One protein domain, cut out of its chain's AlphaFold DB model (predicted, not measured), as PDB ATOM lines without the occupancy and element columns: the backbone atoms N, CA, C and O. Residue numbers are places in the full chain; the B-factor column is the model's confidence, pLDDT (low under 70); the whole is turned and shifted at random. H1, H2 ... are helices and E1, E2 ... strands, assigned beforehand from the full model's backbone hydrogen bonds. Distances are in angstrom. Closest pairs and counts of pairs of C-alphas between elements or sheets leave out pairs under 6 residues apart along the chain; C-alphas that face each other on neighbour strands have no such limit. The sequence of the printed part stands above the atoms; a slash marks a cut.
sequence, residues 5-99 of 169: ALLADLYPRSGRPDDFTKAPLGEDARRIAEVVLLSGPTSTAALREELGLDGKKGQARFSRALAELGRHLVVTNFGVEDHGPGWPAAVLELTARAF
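AT A GLANCE: This is residues 5 to 99 of the 169 residues of an uncharacterized protein of Actinobacteria bacterium (UniProt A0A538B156). A two-stranded hairpin, E1 and E2, lies along one side of a core of three helices, H3, H4 and H5, in which H3 crosses both others. Short H1 lies off toward one end, apart from the other named elements. The printed part has 95 residues, with six named helices and two antiparallel strands in the order H1 H2 H3 H4 H5 E1 E2 H6; it is mostly helix. It is compact, radius of gyration of the C-alphas 13.0 A, with an elongated outline of 39 by 25 by 22 A.

HOW THE PARTS SIT: Start at the hairpin of E1, residues 75 to 81, and E2, residues 89 to 94, where N 76 and O 93, 2.8 A, are within hydrogen-bond range. Look next at H3, residues 27 to 39, whose closest C-alphas to E2 are Val 36 and Glu 93, 6.4 A. H3 touches H5, residues 55 to 71, about perpendicular at 78 degrees, closest C-alphas Ala 29 and Ala 65, 4.5 A. H3 touches H4, residues 44 to 51, about perpendicular at 74 degrees, closest C-alphas Ile 32 and Leu 47, 6.8 A. H2, residues 19 to 22, is close to H3 but not clearly touching, closest C-alphas Phe 20 and Ala 33, 7.6 A. Every O i to N i+4 pair is within hydrogen-bond range in H1, residues 5 to 10, H3, H4 and H5; H2 and H6, residues 95 to 98, are too short for one.

IN THESE COORDINATES: Find C-alpha 5, where H1 begins, at (-1.794, -12.611, 43.035). H5 runs 24.2 A from C-alpha 55 at (2.918, -22.481, 5.953), H3 18.2 A, E2 16.5 A and E1 16.3 A. H6 ends at C-alpha 98, (3.078, -6.853, 31.048).

THE WHOLE: The C-alphas farthest apart, Ser 14 and Pro 85, are 39.9 A apart. The printed part has no cut and no long link. Only residue 85 has pLDDT under 70.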
ATOM      1  N   ALA A   5      -2.423 -11.964  41.884       76.44
ATOM      2  CA  ALA A   5      -1.794 -12.611  43.035       76.44
ATOM      3  C   ALA A   5      -1.330 -14.041  42.709       76.44
ATOM      4  O   ALA A   5      -0.228 -14.443  43.065       76.44
ATOM      5  N   LEU A   6      -2.133 -14.795  41.953       84.38
ATOM      6  CA  LEU A   6      -1.767 -16.151  41.551       84.38
ATOM      7  C   LEU A   6      -0.643 -16.146  40.506       84.38
ATOM      8  O   LEU A   6       0.221 -17.016  40.528       84.38
ATOM      9  N   LEU A   7      -0.619 -15.153  39.613       85.44
ATOM     10  CA  LEU A   7       0.505 -14.961  38.699       85.44
ATOM     11  C   LEU A   7       1.799 -14.690  39.474       85.44
ATOM     12  O   LEU A   7       2.820 -15.293  39.158       85.44
ATOM     13  N   ALA A   8       1.749 -13.838  40.498       82.94
ATOM     14  CA  ALA A   8       2.889 -13.561  41.364       82.94
ATOM     15  C   ALA A   8       3.441 -14.823  42.047       82.94
ATOM     16  O   ALA A   8       4.655 -15.020  42.090       82.94
ATOM     17  N   ASP A   9       2.560 -15.703  42.520       87.12
ATOM     18  CA  ASP A   9       2.959 -16.956  43.163       87.12
ATOM     19  C   ASP A   9       3.515 -17.992  42.170       87.12
ATOM     20  O   ASP A   9       4.440 -18.750  42.480       87.12
ATOM     21  N   LEU A  10       2.965 -18.036  40.955       87.81
ATOM     22  CA  LEU A  10       3.339 -19.024  39.944       87.81
ATOM     23  C   LEU A  10       4.536 -18.602  39.090       87.81
ATOM     24  O   LEU A  10       5.176 -19.470  38.492       87.81
ATOM     25  N   TYR A  11       4.860 -17.307  39.029       88.94
ATOM     26  CA  TYR A  11       5.979 -16.822  38.230       88.94
ATOM     27  C   TYR A  11       7.310 -17.366  38.788       88.94
ATOM     28  O   TYR A  11       7.690 -17.072  39.929       88.94
ATOM     29  N   PRO A  12       8.049 -18.199  38.027       84.81
ATOM     30  CA  PRO A  12       9.157 -18.960  38.597       84.81
ATOM     31  C   PRO A  12      10.487 -18.195  38.601       84.81
ATOM     32  O   PRO A  12      11.483 -18.724  39.090       84.81
ATOM     33  N   ARG A  13      10.527 -16.988  38.028       89.00
ATOM     34  CA  ARG A  13      11.755 -16.237  37.730       89.00
ATOM     35  C   ARG A  13      11.772 -14.867  38.416       89.00
ATOM     36  O   ARG A  13      10.932 -14.582  39.261       89.00
ATOM     37  N   SER A  14      12.782 -14.056  38.100       87.25
ATOM     38  CA  SER A  14      13.082 -12.787  38.775       87.25
ATOM     39  C   SER A  14      12.179 -11.610  38.396       87.25
ATOM     40  O   SER A  14      12.302 -10.563  39.014       87.25
ATOM     41  N   GLY A  15      11.343 -11.727  37.369       88.44
ATOM     42  CA  GLY A  15      10.543 -10.624  36.838       88.44
ATOM     43  C   GLY A  15      11.329  -9.621  35.993       88.44
ATOM     44  O   GLY A  15      10.835  -8.530  35.731       88.44
ATOM     45  N   ARG A  16      12.553  -9.958  35.565       91.38
ATOM     46  CA  ARG A  16      13.300  -9.123  34.611       91.38
ATOM     47  C   ARG A  16      12.848  -9.458  33.188       91.38
ATOM     48  O   ARG A  16      12.563 -10.628  32.934       91.38
ATOM     49  N   PRO A  17      12.825  -8.493  32.251       92.81
ATOM     50  CA  PRO A  17      12.385  -8.752  30.880       92.81
ATOM     51  C   PRO A  17      13.125  -9.913  30.200       92.81
ATOM     52  O   PRO A  17      12.520 -10.681  29.468       92.81
ATOM     53  N   ASP A  18      14.415 -10.085  30.476       94.44
ATOM     54  CA  ASP A  18      15.282 -11.107  29.886       94.44
ATOM     55  C   ASP A  18      15.353 -12.413  30.697       94.44
ATOM     56  O   ASP A  18      16.102 -13.335  30.353       94.44
ATOM     57  N   ASP A  19      14.590 -12.543  31.784       93.19
ATOM     58  CA  ASP A  19      14.728 -13.698  32.673       93.19
ATOM     59  C   ASP A  19      14.285 -15.023  32.036       93.19
ATOM     60  O   ASP A  19      14.710 -16.096  32.479       93.19
ATOM     61  N   PHE A  20      13.517 -14.964  30.942       94.88
ATOM     62  CA  PHE A  20      13.129 -16.127  30.144       94.88
ATOM     63  C   PHE A  20      14.337 -16.892  29.593       94.88
ATOM     64  O   PHE A  20      14.215 -18.079  29.299       94.88
ATOM     65  N   THR A  21      15.518 -16.270  29.523       95.56
ATOM     66  CA  THR A  21      16.786 -16.944  29.194       95.56
ATOM     67  C   THR A  21      17.123 -18.084  30.161       95.56
ATOM     68  O   THR A  21      17.871 -18.994  29.810       95.56
ATOM     69  N   LYS A  22      16.555 -18.073  31.375       93.62
ATOM     70  CA  LYS A  22      16.681 -19.146  32.375       93.62
ATOM     71  C   LYS A  22      15.613 -20.233  32.240       93.62
ATOM     72  O   LYS A  22      15.684 -21.237  32.946       93.62
ATOM     73  N   ALA A  23      14.606 -20.044  31.386       93.06
ATOM     74  CA  ALA A  23      13.591 -21.056  31.132       93.06
ATOM     75  C   ALA A  23      14.128 -22.136  30.169       93.06
ATOM     76  O   ALA A  23      14.882 -21.819  29.242       93.06
ATOM     77  N   PRO A  24      13.737 -23.411  30.351       94.12
ATOM     78  CA  PRO A  24      14.176 -24.517  29.504       94.12
ATOM     79  C   PRO A  24      13.403 -24.526  28.173       94.12
ATOM     80  O   PRO A  24      12.625 -25.433  27.911       94.12
ATOM     81  N   LEU A  25      13.597 -23.481  27.366       96.44
ATOM     82  CA  LEU A  25      12.906 -23.282  26.094       96.44
ATOM     83  C   LEU A  25      13.636 -23.967  24.932       96.44
ATOM     84  O   LEU A  25      14.869 -23.883  24.828       96.44
ATOM     85  N   GLY A  26      12.864 -24.563  24.027       97.31
ATOM     86  CA  GLY A  26      13.297 -24.925  22.681       97.31
ATOM     87  C   GLY A  26      13.658 -23.704  21.824       97.31
ATOM     88  O   GLY A  26      13.363 -22.561  22.174       97.31
ATOM     89  N   GLU A  27      14.304 -23.953  20.683       97.06
ATOM     90  CA  GLU A  27      14.853 -22.908  19.804       97.06
ATOM     91  C   GLU A  27      13.789 -21.914  19.313       97.06
ATOM     92  O   GLU A  27      13.937 -20.712  19.518       97.06
ATOM     93  N   ASP A  28      12.683 -22.404  18.740       97.56
ATOM     94  CA  ASP A  28      11.614 -21.542  18.215       97.56
ATOM     95  C   ASP A  28      10.969 -20.691  19.321       97.56
ATOM     96  O   ASP A  28      10.722 -19.503  19.130       97.56
ATOM     97  N   ALA A  29      10.735 -21.278  20.499       98.00
ATOM     98  CA  ALA A  29      10.183 -20.562  21.647       98.00
ATOM     99  C   ALA A  29      11.126 -19.447  22.117       98.00
ATOM    100  O   ALA A  29      10.681 -18.328  22.371       98.00
ATOM    101  N   ARG A  30      12.433 -19.730  22.191       98.31
ATOM    102  CA  ARG A  30      13.441 -18.729  22.552       98.31
ATOM    103  C   ARG A  30      13.488 -17.587  21.535       98.31
ATOM    104  O   ARG A  30      13.417 -16.437  21.952       98.31
ATOM    105  N   ARG A  31      13.509 -17.898  20.235       98.06
ATOM    106  CA  ARG A  31      13.517 -16.890  19.162       98.06
ATOM    107  C   ARG A  31      12.291 -15.975  19.215       98.06
ATOM    108  O   ARG A  31      12.438 -14.766  19.095       98.06
ATOM    109  N   ILE A  32      11.097 -16.524  19.462       98.12
ATOM    110  CA  ILE A  32       9.883 -15.712  19.665       98.12
ATOM    111  C   ILE A  32      10.063 -14.751  20.849       98.12
ATOM    112  O   ILE A  32       9.778 -13.565  20.719       98.12
ATOM    113  N   ALA A  33      10.536 -15.240  22.000       98.12
ATOM    114  CA  ALA A  33      10.723 -14.400  23.184       98.12
ATOM    115  C   ALA A  33      11.781 -13.299  22.972       98.12
ATOM    116  O   ALA A  33      11.604 -12.188  23.463       98.12
ATOM    117  N   GLU A  34      12.846 -13.585  22.221       98.38
ATOM    118  CA  GLU A  34      13.884 -12.615  21.848       98.38
ATOM    119  C   GLU A  34      13.343 -11.512  20.932       98.38
ATOM    120  O   GLU A  34      13.602 -10.338  21.194       98.38
ATOM    121  N   VAL A  35      12.541 -11.860  19.921       98.19
ATOM    122  CA  VAL A  35      11.882 -10.861  19.062       98.19
ATOM    123  C   VAL A  35      10.975  -9.958  19.895       98.19
ATOM    124  O   VAL A  35      11.101  -8.741  19.827       98.19
ATOM    125  N   VAL A  36      10.126 -10.522  20.763       98.00
ATOM    126  CA  VAL A  36       9.248  -9.716  21.635       98.00
ATOM    127  C   VAL A  36      10.070  -8.853  22.607       98.00
ATOM    128  O   VAL A  36       9.716  -7.702  22.879       98.00
ATOM    129  N   LEU A  37      11.195  -9.356  23.128       97.88
ATOM    130  CA  LEU A  37      12.094  -8.572  23.980       97.88
ATOM    131  C   LEU A  37      12.613  -7.324  23.253       97.88
ATOM    132  O   LEU A  37      12.592  -6.245  23.844       97.88
ATOM    133  N   LEU A  38      13.044  -7.473  21.999       97.50
ATOM    134  CA  LEU A  38      13.621  -6.395  21.194       97.50
ATOM    135  C   LEU A  38      12.562  -5.431  20.641       97.50
ATOM    136  O   LEU A  38      12.749  -4.218  20.710       97.50
ATOM    137  N   SER A  39      11.456  -5.963  20.128       96.44
ATOM    138  CA  SER A  39      10.461  -5.216  19.346       96.44
ATOM    139  C   SER A  39       9.281  -4.692  20.172       96.44
ATOM    140  O   SER A  39       8.513  -3.868  19.683       96.44
ATOM    141  N   GLY A  40       9.126  -5.125  21.428       96.38
ATOM    142  CA  GLY A  40       7.944  -4.797  22.235       96.38
ATOM    143  C   GLY A  40       6.797  -5.795  22.020       96.38
ATOM    144  O   GLY A  40       7.050  -6.920  21.585       96.38
ATOM    145  N   PRO A  41       5.540  -5.427  22.333       97.25
ATOM    146  CA  PRO A  41       4.390  -6.261  22.011       97.25
ATOM    147  C   PRO A  41       4.325  -6.530  20.502       97.25
ATOM    148  O   PRO A  41       4.437  -5.603  19.704       97.25
ATOM    149  N   THR A  42       4.146  -7.785  20.087       97.06
ATOM    150  CA  THR A  42       4.182  -8.163  18.660       97.06
ATOM    151  C   THR A  42       3.083  -9.163  18.327       97.06
ATOM    152  O   THR A  42       2.841 -10.109  19.083       97.06
ATOM    153  N   SER A  43       2.397  -8.975  17.197       96.06
ATOM    154  CA  SER A  43       1.349  -9.897  16.761       96.06
ATOM    155  C   SER A  43       1.903 -11.258  16.357       96.06
ATOM    156  O   SER A  43       2.993 -11.407  15.811       96.06
ATOM    157  N   THR A  44       1.106 -12.297  16.597       94.56
ATOM    158  CA  THR A  44       1.415 -13.668  16.171       94.56
ATOM    159  C   THR A  44       1.548 -13.812  14.656       94.56
ATOM    160  O   THR A  44       2.196 -14.748  14.197       94.56
ATOM    161  N   ALA A  45       0.950 -12.911  13.874       92.19
ATOM    162  CA  ALA A  45       1.153 -12.854  12.434       92.19
ATOM    163  C   ALA A  45       2.557 -12.331  12.095       92.19
ATOM    164  O   ALA A  45       3.312 -13.076  11.472       92.19
ATOM    165  N   ALA A  46       2.934 -11.152  12.605       93.44
ATOM    166  CA  ALA A  46       4.264 -10.575  12.406       93.44
ATOM    167  C   ALA A  46       5.386 -11.500  12.911       93.44
ATOM    168  O   ALA A  46       6.374 -11.716  12.219       93.44
ATOM    169  N   LEU A  47       5.196 -12.150  14.068       95.50
ATOM    170  CA  LEU A  47       6.166 -13.112  14.604       95.50
ATOM    171  C   LEU A  47       6.390 -14.320  13.684       95.50
ATOM    172  O   LEU A  47       7.499 -14.843  13.626       95.50
ATOM    173  N   ARG A  48       5.350 -14.813  13.000       94.12
ATOM    174  CA  ARG A  48       5.515 -15.941  12.068       94.12
ATOM    175  C   ARG A  48       6.275 -15.520  10.824       94.12
ATOM    176  O   ARG A  48       7.177 -16.254  10.433       94.12
ATOM    177  N   GLU A  49       5.933 -14.361  10.274       92.75
ATOM    178  CA  GLU A  49       6.590 -13.801   9.096       92.75
ATOM    179  C   GLU A  49       8.076 -13.535   9.376       92.75
ATOM    180  O   GLU A  49       8.946 -14.065   8.688       92.75
ATOM    181  N   GLU A  50       8.384 -12.816  10.460       94.69
ATOM    182  CA  GLU A  50       9.758 -12.467  10.842       94.69
ATOM    183  C   GLU A  50      10.628 -13.705  11.110       94.69
ATOM    184  O   GLU A  50      11.808 -13.753  10.757       94.69
ATOM    185  N   LEU A  51      10.050 -14.747  11.712       94.62
ATOM    186  CA  LEU A  51      10.781 -15.970  12.044       94.62
ATOM    187  C   LEU A  51      10.814 -16.999  10.907       94.62
ATOM    188  O   LEU A  51      11.457 -18.044  11.068       94.62
ATOM    189  N   GLY A  52      10.144 -16.729   9.780       93.00
ATOM    190  CA  GLY A  52       9.998 -17.670   8.669       93.00
ATOM    191  C   GLY A  52       9.238 -18.939   9.065       93.00
ATOM    192  O   GLY A  52       9.554 -20.039   8.605       93.00
ATOM    193  N   LEU A  53       8.263 -18.811   9.968       91.56
ATOM    194  CA  LEU A  53       7.417 -19.897  10.477       91.56
ATOM    195  C   LEU A  53       6.061 -19.960   9.755       91.56
ATOM    196  O   LEU A  53       5.052 -20.395  10.321       91.56
ATOM    197  N   ASP A  54       6.054 -19.592   8.479       84.00
ATOM    198  CA  ASP A  54       4.882 -19.653   7.616       84.00
ATOM    199  C   ASP A  54       4.595 -21.062   7.072       84.00
ATOM    200  O   ASP A  54       5.392 -22.008   7.148       84.00
ATOM    201  N   GLY A  55       3.391 -21.220   6.522       87.19
ATOM    202  CA  GLY A  55       2.918 -22.481   5.953       87.19
ATOM    203  C   GLY A  55       2.633 -23.574   6.993       87.19
ATOM    204  O   GLY A  55       2.827 -23.422   8.195       87.19
ATOM    205  N   LYS A  56       2.140 -24.732   6.537       88.69
ATOM    206  CA  LYS A  56       1.576 -25.768   7.427       88.69
ATOM    207  C   LYS A  56       2.567 -26.295   8.478       88.69
ATOM    208  O   LYS A  56       2.185 -26.520   9.624       88.69
ATOM    209  N   LYS A  57       3.836 -26.498   8.099       90.19
ATOM    210  CA  LYS A  57       4.885 -26.970   9.022       90.19
ATOM    211  C   LYS A  57       5.322 -25.873   9.998       90.19
ATOM    212  O   LYS A  57       5.487 -26.169  11.180       90.19
ATOM    213  N   GLY A  58       5.473 -24.636   9.521       92.25
ATOM    214  CA  GLY A  58       5.813 -23.484  10.357       92.25
ATOM    215  C   GLY A  58       4.736 -23.204  11.403       92.25
ATOM    216  O   GLY A  58       5.042 -23.114  12.587       92.25
ATOM    217  N   GLN A  59       3.462 -23.261  11.009       91.50
ATOM    218  CA  GLN A  59       2.323 -23.102  11.919       91.50
ATOM    219  C   GLN A  59       2.316 -24.124  13.063       91.50
ATOM    220  O   GLN A  59       2.054 -23.770  14.214       91.50
ATOM    221  N   ALA A  60       2.624 -25.392  12.773       94.56
ATOM    222  CA  ALA A  60       2.694 -26.430  13.800       94.56
ATOM    223  C   ALA A  60       3.847 -26.180  14.789       94.56
ATOM    224  O   ALA A  60       3.671 -26.343  15.998       94.56
ATOM    225  N   ARG A  61       5.010 -25.747  14.284       96.38
ATOM    226  CA  ARG A  61       6.168 -25.363  15.108       96.38
ATOM    227  C   ARG A  61       5.861 -24.149  15.978       96.38
ATOM    228  O   ARG A  61       6.050 -24.217  17.188       96.38
ATOM    229  N   PHE A  62       5.297 -23.099  15.386       96.25
ATOM    230  CA  PHE A  62       4.889 -21.885  16.086       96.25
ATOM    231  C   PHE A  62       3.858 -22.180  17.181       96.25
ATOM    232  O   PHE A  62       4.034 -21.767  18.321       96.25
ATOM    233  N   SER A  63       2.833 -22.983  16.884       95.31
ATOM    234  CA  SER A  63       1.820 -23.376  17.876       95.31
ATOM    235  C   SER A  63       2.432 -24.153  19.047       95.31
ATOM    236  O   SER A  63       2.087 -23.908  20.203       95.31
ATOM    237  N   ARG A  64       3.377 -25.065  18.772       96.50
ATOM    238  CA  ARG A  64       4.123 -25.780  19.819       96.50
ATOM    239  C   ARG A  64       4.966 -24.816  20.659       96.50
ATOM    240  O   ARG A  64       4.941 -24.925  21.882       96.50
ATOM    241  N   ALA A  65       5.665 -23.883  20.019       97.56
ATOM    242  CA  ALA A  65       6.484 -22.881  20.689       97.56
ATOM    243  C   ALA A  65       5.637 -21.948  21.573       97.56
ATOM    244  O   ALA A  65       5.990 -21.707  22.724       97.56
ATOM    245  N   LEU A  66       4.469 -21.504  21.099       96.50
ATOM    246  CA  LEU A  66       3.533 -20.714  21.902       96.50
ATOM    247  C   LEU A  66       2.995 -21.487  23.108       96.50
ATOM    248  O   LEU A  66       2.943 -20.946  24.212       96.50
ATOM    249  N   ALA A  67       2.630 -22.759  22.927       94.69
ATOM    250  CA  ALA A  67       2.196 -23.602  24.038       94.69
ATOM    251  C   ALA A  67       3.311 -23.778  25.084       94.69
ATOM    252  O   ALA A  67       3.056 -23.780  26.287       94.69
ATOM    253  N   GLU A  68       4.561 -23.906  24.645       95.88
ATOM    254  CA  GLU A  68       5.727 -23.967  25.520       95.88
ATOM    255  C   GLU A  68       5.957 -22.659  26.286       95.88
ATOM    256  O   GLU A  68       6.071 -22.690  27.513       95.88
ATOM    257  N   LEU A  69       5.933 -21.515  25.598       96.50
ATOM    258  CA  LEU A  69       6.055 -20.196  26.220       96.50
ATOM    259  C   LEU A  69       4.953 -19.949  27.254       96.50
ATOM    260  O   LEU A  69       5.247 -19.473  28.351       96.50
ATOM    261  N   GLY A  70       3.708 -20.325  26.942       93.19
ATOM    262  CA  GLY A  70       2.576 -20.231  27.864       93.19
ATOM    263  C   GLY A  70       2.751 -21.108  29.106       93.19
ATOM    264  O   GLY A  70       2.571 -20.627  30.224       93.19
ATOM    265  N   ARG A  71       3.192 -22.366  28.947       89.94
ATOM    266  CA  ARG A  71       3.490 -23.264  30.086       89.94
ATOM    267  C   ARG A  71       4.587 -22.718  30.997       89.94
ATOM    268  O   ARG A  71       4.531 -22.922  32.205       89.94
ATOM    269  N   HIS A  72       5.572 -22.027  30.431       92.06
ATOM    270  CA  HIS A  72       6.644 -21.397  31.198       92.06
ATOM    271  C   HIS A  72       6.317 -19.971  31.654       92.06
ATOM    272  O   HIS A  72       7.189 -19.328  32.244       92.06
ATOM    273  N   LEU A  73       5.095 -19.477  31.418       92.44
ATOM    274  CA  LEU A  73       4.657 -18.113  31.730       92.44
ATOM    275  C   LEU A  73       5.583 -17.038  31.137       92.44
ATOM    276  O   LEU A  73       5.801 -16.000  31.751       92.44
ATOM    277  N   VAL A  74       6.194 -17.290  29.979       95.62
ATOM    278  CA  VAL A  74       7.134 -16.345  29.351       95.62
ATOM    279  C   VAL A  74       6.388 -15.216  28.655       95.62
ATOM    280  O   VAL A  74       6.760 -14.060  28.829       95.62
ATOM    281  N   VAL A  75       5.315 -15.547  27.934       96.25
ATOM    282  CA  VAL A  75       4.480 -14.577  27.213       96.25
ATOM    283  C   VAL A  75       3.036 -14.604  27.703       96.25
ATOM    284  O   VAL A  75       2.542 -15.630  28.177       96.25
ATOM    285  N   THR A  76       2.352 -13.482  27.521       94.62
ATOM    286  CA  THR A  76       0.914 -13.305  27.712       94.62
ATOM    287  C   THR A  76       0.290 -12.726  26.449       94.62
ATOM    288  O   THR A  76       0.957 -12.053  25.666       94.62
ATOM    289  N   ASN A  77      -1.012 -12.946  26.278       93.62
ATOM    290  CA  ASN A  77      -1.799 -12.138  25.357       93.62
ATOM    291  C   ASN A  77      -1.888 -10.700  25.909       93.62
ATOM    292  O   ASN A  77      -2.227 -10.517  27.082       93.62
ATOM    293  N   PHE A  78      -1.561  -9.719  25.071       93.88
ATOM    294  CA  PHE A  78      -1.519  -8.285  25.364       93.88
ATOM    295  C   PHE A  78      -2.506  -7.472  24.510       93.88
ATOM    296  O   PHE A  78      -2.557  -6.251  24.605       93.88
ATOM    297  N   GLY A  79      -3.309  -8.139  23.682       93.00
ATOM    298  CA  GLY A  79      -4.291  -7.497  22.821       93.00
ATOM    299  C   GLY A  79      -4.501  -8.263  21.526       93.00
ATOM    300  O   GLY A  79      -4.094  -9.415  21.370       93.00
ATOM    301  N   VAL A  80      -5.145  -7.604  20.575       92.31
ATOM    302  CA  VAL A  80      -5.307  -8.119  19.221       92.31
ATOM    303  C   VAL A  80      -4.968  -7.030  18.221       92.31
ATOM    304  O   VAL A  80      -5.147  -5.847  18.505       92.31
ATOM    305  N   GLU A  81      -4.475  -7.444  17.067       89.69
ATOM    306  CA  GLU A  81      -4.169  -6.575  15.943       89.69
ATOM    307  C   GLU A  81      -4.922  -7.081  14.712       89.69
ATOM    308  O   GLU A  81      -4.863  -8.270  14.374       89.69
ATOM    309  N   ASP A  82      -5.641  -6.181  14.044       85.44
ATOM    310  CA  ASP A  82      -6.328  -6.503  12.799       85.44
ATOM    311  C   ASP A  82      -5.302  -6.671  11.677       85.44
ATOM    312  O   ASP A  82      -4.472  -5.801  11.428       85.44
ATOM    313  N   HIS A  83      -5.355  -7.809  10.987       73.38
ATOM    314  CA  HIS A  83      -4.456  -8.150   9.877       73.38
ATOM    315  C   HIS A  83      -5.240  -8.349   8.570       73.38
ATOM    316  O   HIS A  83      -5.002  -9.278   7.799       73.38
ATOM    317  N   GLY A  84      -6.214  -7.469   8.319       74.00
ATOM    318  CA  GLY A  84      -7.070  -7.526   7.133       74.00
ATOM    319  C   GLY A  84      -8.232  -8.524   7.267       74.00
ATOM    320  O   GLY A  84      -8.737  -8.727   8.372       74.00
ATOM    321  N   PRO A  85      -8.712  -9.130   6.159       65.38
ATOM    322  CA  PRO A  85      -9.855 -10.040   6.190       65.38
ATOM    323  C   PRO A  85      -9.520 -11.322   6.962       65.38
ATOM    324  O   PRO A  85      -8.759 -12.166   6.491       65.38
ATOM    325  N   GLY A  86     -10.105 -11.491   8.147       76.62
ATOM    326  CA  GLY A  86      -9.883 -12.668   8.980       76.62
ATOM    327  C   GLY A  86     -10.138 -12.404  10.458       76.62
ATOM    328  O   GLY A  86     -10.686 -11.373  10.837       76.62
ATOM    329  N   TRP A  87      -9.748 -13.365  11.297       76.94
ATOM    330  CA  TRP A  87      -9.740 -13.172  12.745       76.94
ATOM    331  C   TRP A  87      -8.529 -12.321  13.153       76.94
ATOM    332  O   TRP A  87      -7.431 -12.589  12.654       76.94
ATOM    333  N   PRO A  88      -8.699 -11.359  14.077       86.81
ATOM    334  CA  PRO A  88      -7.593 -10.562  14.596       86.81
ATOM    335  C   PRO A  88      -6.472 -11.444  15.156       86.81
ATOM    336  O   PRO A  88      -6.726 -12.450  15.830       86.81
ATOM    337  N   ALA A  89      -5.222 -11.070  14.892       89.44
ATOM    338  CA  ALA A  89      -4.062 -11.781  15.407       89.44
ATOM    339  C   ALA A  89      -3.821 -11.386  16.868       89.44
ATOM    340  O   ALA A  89      -3.818 -10.207  17.205       89.44
ATOM    341  N   ALA A  90      -3.577 -12.359  17.749       93.31
ATOM    342  CA  ALA A  90      -3.195 -12.055  19.127       93.31
ATOM    343  C   ALA A  90      -1.850 -11.317  19.157       93.31
ATOM    344  O   ALA A  90      -0.915 -11.734  18.468       93.31
ATOM    345  N   VAL A  91      -1.755 -10.272  19.977       96.69
ATOM    346  CA  VAL A  91      -0.511  -9.567  20.302       96.69
ATOM    347  C   VAL A  91       0.094 -10.213  21.537       96.69
ATOM    348  O   VAL A  91      -0.590 -10.403  22.544       96.69
ATOM    349  N   LEU A  92       1.366 -10.586  21.458       97.25
ATOM    350  CA  LEU A  92       2.104 -11.191  22.556       97.25
ATOM    351  C   LEU A  92       3.029 -10.175  23.208       97.25
ATOM    352  O   LEU A  92       3.664  -9.380  22.527       97.25
ATOM    353  N   GLU A  93       3.137 -10.263  24.527       97.12
ATOM    354  CA  GLU A  93       4.074  -9.498  25.345       97.12
ATOM    355  C   GLU A  93       4.719 -10.440  26.370       97.12
ATOM    356  O   GLU A  93       4.113 -11.426  26.791       97.12
ATOM    357  N   LEU A  94       5.952 -10.158  26.782       97.00
ATOM    358  CA  LEU A  94       6.622 -10.817  27.890       97.00
ATOM    359  C   LEU A  94       5.831 -10.590  29.178       97.00
ATOM    360  O   LEU A  94       5.603  -9.458  29.607       97.00
ATOM    361  N   THR A  95       5.487 -11.676  29.862       94.62
ATOM    362  CA  THR A  95       4.740 -11.637  31.127       94.62
ATOM    363  C   THR A  95       5.417 -10.735  32.165       94.62
ATOM    364  O   THR A  95       4.727 -10.032  32.897       94.62
ATOM    365  N   ALA A  96       6.756 -10.719  32.199       93.00
ATOM    366  CA  ALA A  96       7.545  -9.886  33.113       93.00
ATOM    367  C   ALA A  96       7.454  -8.377  32.827       93.00
ATOM    368  O   ALA A  96       7.682  -7.582  33.733       93.00
ATOM    369  N   ARG A  97       7.138  -7.970  31.587       93.44
ATOM    370  CA  ARG A  97       6.895  -6.559  31.237       93.44
ATOM    371  C   ARG A  97       5.422  -6.190  31.388       93.44
ATOM    372  O   ARG A  97       5.116  -5.111  31.882       93.44
ATOM    373  N   ALA A  98       4.520  -7.086  30.984       92.94
ATOM    374  CA  ALA A  98       3.078  -6.853  31.048       92.94
ATOM    375  C   ALA A  98       2.535  -6.772  32.483       92.94
ATOM    376  O   ALA A  98       1.539  -6.092  32.725       92.94
ATOM    377  N   PHE A  99       3.158  -7.479  33.430       89.50
ATOM    378  CA  PHE A  99       2.681  -7.572  34.804       89.50
ATOM    379  C   PHE A  99       3.796  -7.309  35.811       89.50
ATOM    380  O   PHE A  99       4.929  -7.754  35.642       89.50
TER     381      PHE A  99